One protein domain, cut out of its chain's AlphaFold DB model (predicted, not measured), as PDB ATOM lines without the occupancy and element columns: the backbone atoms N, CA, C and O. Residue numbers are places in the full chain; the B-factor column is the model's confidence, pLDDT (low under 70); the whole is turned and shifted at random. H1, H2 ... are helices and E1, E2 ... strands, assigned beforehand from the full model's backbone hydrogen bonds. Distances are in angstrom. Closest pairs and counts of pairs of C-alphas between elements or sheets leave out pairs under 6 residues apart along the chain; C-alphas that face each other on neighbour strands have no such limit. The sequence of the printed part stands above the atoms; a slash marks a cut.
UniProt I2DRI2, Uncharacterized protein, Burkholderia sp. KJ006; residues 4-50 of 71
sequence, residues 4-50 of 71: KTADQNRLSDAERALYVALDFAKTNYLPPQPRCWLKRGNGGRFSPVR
ATOM      1  N   LYS A   4    -137.815 -62.083  51.943       86.94
ATOM      2  CA  LYS A   4    -138.937 -61.266  52.409       86.94
ATOM      3  C   LYS A   4    -138.631 -59.766  52.387       86.94
ATOM      4  O   LYS A   4    -139.482 -58.968  51.993       86.94
ATOM      5  N   THR A   5    -137.444 -59.359  52.840       85.88
ATOM      6  CA  THR A   5    -137.051 -57.942  52.829       85.88
ATOM      7  C   THR A   5    -136.823 -57.447  51.401       85.88
ATOM      8  O   THR A   5    -137.167 -56.303  51.100       85.88
ATOM      9  N   ALA A   6    -136.284 -58.289  50.516       87.69
ATOM     10  CA  ALA A   6    -136.085 -57.941  49.112       87.69
ATOM     11  C   ALA A   6    -137.419 -57.698  48.391       87.69
ATOM     12  O   ALA A   6    -137.580 -56.645  47.770       87.69
ATOM     13  N   ASP A   7    -138.403 -58.582  48.583       88.19
ATOM     14  CA  ASP A   7    -139.744 -58.461  47.997       88.19
ATOM     15  C   ASP A   7    -140.441 -57.167  48.431       88.19
ATOM     16  O   ASP A   7    -140.986 -56.425  47.612       88.19
ATOM     17  N   GLN A   8    -140.370 -56.839  49.726       87.81
ATOM     18  CA  GLN A   8    -140.947 -55.604  50.267       87.81
ATOM     19  C   GLN A   8    -140.341 -54.343  49.648       87.81
ATOM     20  O   GLN A   8    -141.031 -53.337  49.488       87.81
ATOM     21  N   ASN A   9    -139.055 -54.399  49.303       86.31
ATOM     22  CA  ASN A   9    -138.328 -53.290  48.698       86.31
ATOM     23  C   ASN A   9    -138.319 -53.353  47.164       86.31
ATOM     24  O   ASN A   9    -137.680 -52.510  46.539       86.31
ATOM     25  N   ARG A  10    -139.044 -54.313  46.564       89.19
ATOM     26  CA  ARG A  10    -139.107 -54.550  45.112       89.19
ATOM     27  C   ARG A  10    -137.718 -54.698  44.481       89.19
ATOM     28  O   ARG A  10    -137.472 -54.182  43.396       89.19
ATOM     29  N   LEU A  11    -136.807 -55.362  45.191       89.62
ATOM     30  CA  LEU A  11    -135.444 -55.596  44.727       89.62
ATOM     31  C   LEU A  11    -135.381 -56.891  43.923       89.62
ATOM     32  O   LEU A  11    -135.883 -57.922  44.366       89.62
ATOM     33  N   SER A  12    -134.714 -56.844  42.772       92.06
ATOM     34  CA  SER A  12    -134.368 -58.058  42.031       92.06
ATOM     35  C   SER A  12    -133.318 -58.890  42.772       92.06
ATOM     36  O   SER A  12    -132.608 -58.399  43.653       92.06
ATOM     37  N   ASP A  13    -133.153 -60.146  42.368       89.81
ATOM     38  CA  ASP A  13    -132.179 -61.049  42.985       89.81
ATOM     39  C   ASP A  13    -130.724 -60.577  42.820       89.81
ATOM     40  O   ASP A  13    -129.916 -60.671  43.750       89.81
ATOM     41  N   ALA A  14    -130.408 -59.975  41.670       91.44
ATOM     42  CA  ALA A  14    -129.108 -59.361  41.412       91.44
ATOM     43  C   ALA A  14    -128.872 -58.126  42.296       91.44
ATOM     44  O   ALA A  14    -127.783 -57.941  42.841       91.44
ATOM     45  N   GLU A  15    -129.896 -57.291  42.490       91.44
ATOM     46  CA  GLU A  15    -129.799 -56.125  43.371       91.44
ATOM     47  C   GLU A  15    -129.706 -56.532  44.838       91.44
ATOM     48  O   GLU A  15    -128.913 -55.952  45.579       91.44
ATOM     49  N   ARG A  16    -130.454 -57.558  45.257       91.75
ATOM     50  CA  ARG A  16    -130.440 -58.131  46.610       91.75
ATOM     51  C   ARG A  16    -129.026 -58.517  47.051       91.75
ATOM     52  O   ARG A  16    -128.669 -58.283  48.210       91.75
ATOM     53  N   ALA A  17    -128.212 -59.048  46.137       91.75
ATOM     54  CA  ALA A  17    -126.821 -59.430  46.394       91.75
ATOM     55  C   ALA A  17    -125.904 -58.239  46.746       91.75
ATOM     56  O   ALA A  17    -124.858 -58.420  47.372       91.75
ATOM     57  N   LEU A  18    -126.298 -57.009  46.397       94.44
ATOM     58  CA  LEU A  18    -125.541 -55.795  46.713       94.44
ATOM     59  C   LEU A  18    -125.803 -55.272  48.131       94.44
ATOM     60  O   LEU A  18    -125.091 -54.369  48.575       94.44
ATOM     61  N   TYR A  19    -126.795 -55.810  48.848       94.06
ATOM     62  CA  TYR A  19    -127.167 -55.336  50.181       94.06
ATOM     63  C   TYR A  19    -126.729 -56.294  51.290       94.06
ATOM     64  O   TYR A  19    -127.073 -57.483  51.310       94.06
ATOM     65  N   VAL A  20    -126.051 -55.730  52.288       93.50
ATOM     66  CA  VAL A  20    -125.615 -56.425  53.503       93.50
ATOM     67  C   VAL A  20    -126.208 -55.752  54.738       93.50
ATOM     68  O   VAL A  20    -126.307 -54.526  54.805       93.50
ATOM     69  N   ALA A  21    -126.633 -56.564  55.702       91.94
ATOM     70  CA  ALA A  21    -127.070 -56.086  57.004       91.94
ATOM     71  C   ALA A  21    -125.853 -55.929  57.920       91.94
ATOM     72  O   ALA A  21    -125.029 -56.839  58.010       91.94
ATOM     73  N   LEU A  22    -125.772 -54.801  58.618       91.25
ATOM     74  CA  LEU A  22    -124.825 -54.570  59.698       91.25
ATOM     75  C   LEU A  22    -125.596 -54.557  61.019       91.25
ATOM     76  O   LEU A  22    -126.566 -53.811  61.184       91.25
ATOM     77  N   ASP A  23    -125.175 -55.418  61.935       89.62
ATOM     78  CA  ASP A  23    -125.831 -55.655  63.217       89.62
ATOM     79  C   ASP A  23    -124.773 -56.002  64.273       89.62
ATOM     80  O   ASP A  23    -123.688 -56.491  63.938       89.62
ATOM     81  N   PHE A  24    -125.081 -55.767  65.546       87.00
ATOM     82  CA  PHE A  24    -124.173 -56.089  66.645       87.00
ATOM     83  C   PHE A  24    -124.588 -57.409  67.294       87.00
ATOM     84  O   PHE A  24    -125.533 -57.460  68.075       87.00
ATOM     85  N   ALA A  25    -123.846 -58.483  67.013       87.31
ATOM     86  CA  ALA A  25    -124.150 -59.809  67.558       87.31
ATOM     87  C   ALA A  25    -123.967 -59.903  69.086       87.31
ATOM     88  O   ALA A  25    -124.660 -60.670  69.750       87.31
ATOM     89  N   LYS A  26    -123.029 -59.133  69.654       87.69
ATOM     90  CA  LYS A  26    -122.774 -59.069  71.098       87.69
ATOM     91  C   LYS A  26    -122.277 -57.682  71.478       87.69
ATOM     92  O   LYS A  26    -121.321 -57.184  70.891       87.69
ATOM     93  N   THR A  27    -122.890 -57.087  72.497       89.38
ATOM     94  CA  THR A  27    -122.409 -55.856  73.136       89.38
ATOM     95  C   THR A  27    -122.610 -55.983  74.644       89.38
ATOM     96  O   THR A  27    -123.582 -56.599  75.072       89.38
ATOM     97  N   ASN A  28    -121.681 -55.457  75.445       92.06
ATOM     98  CA  ASN A  28    -121.772 -55.527  76.912       92.06
ATOM     99  C   ASN A  28    -122.218 -54.197  77.542       92.06
ATOM    100  O   ASN A  28    -122.834 -54.203  78.599       92.06
ATOM    101  N   TYR A  29    -121.901 -53.065  76.905       91.94
ATOM    102  CA  TYR A  29    -122.015 -51.735  77.523       91.94
ATOM    103  C   TYR A  29    -122.654 -50.678  76.616       91.94
ATOM    104  O   TYR A  29    -122.694 -49.506  76.971       91.94
ATOM    105  N   LEU A  30    -123.124 -51.070  75.429       88.38
ATOM    106  CA  LEU A  30    -123.775 -50.153  74.498       88.38
ATOM    107  C   LEU A  30    -125.291 -50.361  74.547       88.38
ATOM    108  O   LEU A  30    -125.740 -51.502  74.686       88.38
ATOM    109  N   PRO A  31    -126.094 -49.291  74.412       88.50
ATOM    110  CA  PRO A  31    -127.533 -49.447  74.261       88.50
ATOM    111  C   PRO A  31    -127.842 -50.246  72.982       88.50
ATOM    112  O   PRO A  31    -127.070 -50.148  72.019       88.50
ATOM    113  N   PRO A  32    -128.965 -50.996  72.935       85.94
ATOM    114  CA  PRO A  32    -129.343 -51.779  71.765       85.94
ATOM    115  C   PRO A  32    -129.325 -50.929  70.495       85.94
ATOM    116  O   PRO A  32    -130.064 -49.948  70.380       85.94
ATOM    117  N   GLN A  33    -128.476 -51.307  69.544       85.06
ATOM    118  CA  GLN A  33    -128.390 -50.642  68.251       85.06
ATOM    119  C   GLN A  33    -129.308 -51.353  67.257       85.06
ATOM    120  O   GLN A  33    -129.293 -52.583  67.190       85.06
ATOM    121  N   PRO A  34    -130.122 -50.620  66.483       84.50
ATOM    122  CA  PRO A  34    -130.913 -51.235  65.434       84.50
ATOM    123  C   PRO A  34    -130.004 -51.716  64.300       84.50
ATOM    124  O   PRO A  34    -129.022 -51.060  63.943       84.50
ATOM    125  N   ARG A  35    -130.393 -52.826  63.670       87.31
ATOM    126  CA  ARG A  35    -129.809 -53.268  62.403       87.31
ATOM    127  C   ARG A  35    -129.872 -52.146  61.370       87.31
ATOM    128  O   ARG A  35    -130.926 -51.541  61.169       87.31
ATOM    129  N   CYS A  36    -128.773 -51.935  60.656       90.19
ATOM    130  CA  CYS A  36    -128.715 -51.027  59.517       90.19
ATOM    131  C   CYS A  36    -128.342 -51.773  58.232       90.19
ATOM    132  O   CYS A  36    -127.828 -52.892  58.260       90.19
ATOM    133  N   TRP A  37    -128.638 -51.159  57.089       92.88
ATOM    134  CA  TRP A  37    -128.344 -51.723  55.777       92.88
ATOM    135  C   TRP A  37    -127.232 -50.936  55.101       92.88
ATOM    136  O   TRP A  37    -127.205 -49.704  55.145       92.88
ATOM    137  N   LEU A  38    -126.337 -51.659  54.439       95.31
ATOM    138  CA  LEU A  38    -125.309 -51.096  53.581       95.31
ATOM    139  C   LEU A  38    -125.532 -51.578  52.148       95.31
ATOM    140  O   LEU A  38    -125.831 -52.755  51.925       95.31
ATOM    141  N   LYS A  39    -125.333 -50.682  51.180       95.88
ATOM    142  CA  LYS A  39    -125.278 -51.013  49.754       95.88
ATOM    143  C   LYS A  39    -123.823 -51.038  49.294       95.88
ATOM    144  O   LYS A  39    -123.069 -50.100  49.565       95.88
ATOM    145  N   ARG A  40    -123.436 -52.103  48.595       96.25
ATOM    146  CA  ARG A  40    -122.141 -52.225  47.924       96.25
ATOM    147  C   ARG A  40    -122.158 -51.386  46.644       96.25
ATOM    148  O   ARG A  40    -123.004 -51.592  45.779       96.25
ATOM    149  N   GLY A  41    -121.237 -50.435  46.552       92.94
ATOM    150  CA  GLY A  41    -120.981 -49.631  45.361       92.94
ATOM    151  C   GLY A  41    -119.735 -50.090  44.603       92.94
ATOM    152  O   GLY A  41    -119.135 -51.128  44.900       92.94
ATOM    153  N   ASN A  42    -119.330 -49.279  43.627       92.06
ATOM    154  CA  ASN A  42    -118.149 -49.535  42.807       92.06
ATOM    155  C   ASN A  42    -116.879 -49.629  43.667       92.06
ATOM    156  O   ASN A  42    -116.744 -48.951  44.687       92.06
ATOM    157  N   GLY A  43    -115.952 -50.504  43.267       92.25
ATOM    158  CA  GLY A  43    -114.714 -50.746  44.016       92.25
ATOM    159  C   GLY A  43    -114.923 -51.399  45.388       92.25
ATOM    160  O   GLY A  43    -114.019 -51.384  46.213       92.25
ATOM    161  N   GLY A  44    -116.116 -51.944  45.665       90.69
ATOM    162  CA  GLY A  44    -116.419 -52.628  46.924       90.69
ATOM    163  C   GLY A  44    -116.720 -51.701  48.105       90.69
ATOM    164  O   GLY A  44    -116.878 -52.187  49.222       90.69
ATOM    165  N   ARG A  45    -116.834 -50.384  47.884       95.44
ATOM    166  CA  ARG A  45    -117.155 -49.422  48.946       95.44
ATOM    167  C   ARG A  45    -118.591 -49.609  49.432       95.44
ATOM    168  O   ARG A  45    -119.521 -49.653  48.632       95.44
ATOM    169  N   PHE A  46    -118.781 -49.650  50.747       96.12
ATOM    170  CA  PHE A  46    -120.105 -49.706  51.360       96.12
ATOM    171  C   PHE A  46    -120.611 -48.311  51.712       96.12
ATOM    172  O   PHE A  46    -119.861 -47.485  52.231       96.12
ATOM    173  N   SER A  47    -121.891 -48.061  51.437       95.56
ATOM    174  CA  SER A  47    -122.584 -46.836  51.847       95.56
ATOM    175  C   SER A  47    -123.853 -47.183  52.626       95.56
ATOM    176  O   SER A  47    -124.556 -48.119  52.231       95.56
ATOM    177  N   PRO A  48    -124.162 -46.463  53.716       94.12
ATOM    178  CA  PRO A  48    -125.386 -46.685  54.468       94.12
ATOM    179  C   PRO A  48    -126.606 -46.358  53.611       94.12
ATOM    180  O   PRO A  48    -126.620 -45.373  52.874       94.12
ATOM    181  N   VAL A  49    -127.641 -47.186  53.723       92.62
ATOM    182  CA  VAL A  49    -128.899 -47.003  53.003       92.62
ATOM    183  C   VAL A  49    -130.073 -47.157  53.957       92.62
ATOM    184  O   VAL A  49    -130.095 -48.028  54.828       92.62
ATOM    185  N   ARG A  50    -131.070 -46.291  53.788       86.31
ATOM    186  CA  ARG A  50    -132.360 -46.431  54.457       86.31
ATOM    187  C   ARG A  50    -133.271 -47.225  53.542       86.31
ATOM    188  O   ARG A  50    -133.682 -46.726  52.499       86.31
TER     189      ARG A  50
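Overview. This is residues 4 to 50 of the 71 residues of an uncharacterized protein of Burkholderia sp. KJ006 (UniProt I2DRI2). A small, loose model: a sheet of three strands, E1, E2 and E3, from which the long loop between E1 and E2 reaches out at one end, with residues 25 to 31 sticking out, while two short helices, H1 and H2, lie toward the other end. The printed part has 47 residues, with H1, H2, E1, E2 and E3 in that order along the chain. The sheet runs E1, E2, E3, all antiparallel. The class is mixed, helices and strands, though under half of the residues are in named elements. The whole is loose, with a radius of gyration of the C-alphas of 12.9 A and spans of 38 by 28 by 15 A.

Along the chain. Start with E2, residues 36 to 40, 13.4 A long, from C-alpha 36 at (-128.715, -51.027, 59.517). E1 holds residues 19 to 22, 9.8 A, and E3 residues 46 to 49, 9.3 A, ending at (-128.899, -47.003, 53.003). Find H1, residues 4 to 8, 6.4 A, from C-alpha 4 at (-138.937, -61.266, 52.409); H2, residues 13 to 16, is 5.0 A long.

Arrangement. The strands form a meander, each the antiparallel neighbour of the one before. In the hairpin E1 and E2, at 141 degrees, look for N 22 and O 36, 2.8 A apart and within hydrogen-bond range. In the hairpin E2 and E3, at 133 degrees, N 39 and O 47 are within range at 2.9 A. H1 and H2 are close but not clearly touching; their closest C-alphas, of Ala 6 and Arg 16, are 6.2 A apart. Neither helix is on the sheet. H1 has its O i to N i+4 pair within hydrogen-bond range; H2 is too short for one.

Size, cuts and confidence. The C-alphas farthest apart, of Ser 12 and Tyr 29, are 38.1 A apart. The link E1 to E2, 13 residues, is long. The printed part has no cut, and no printed residue is under 70 in pLDDT.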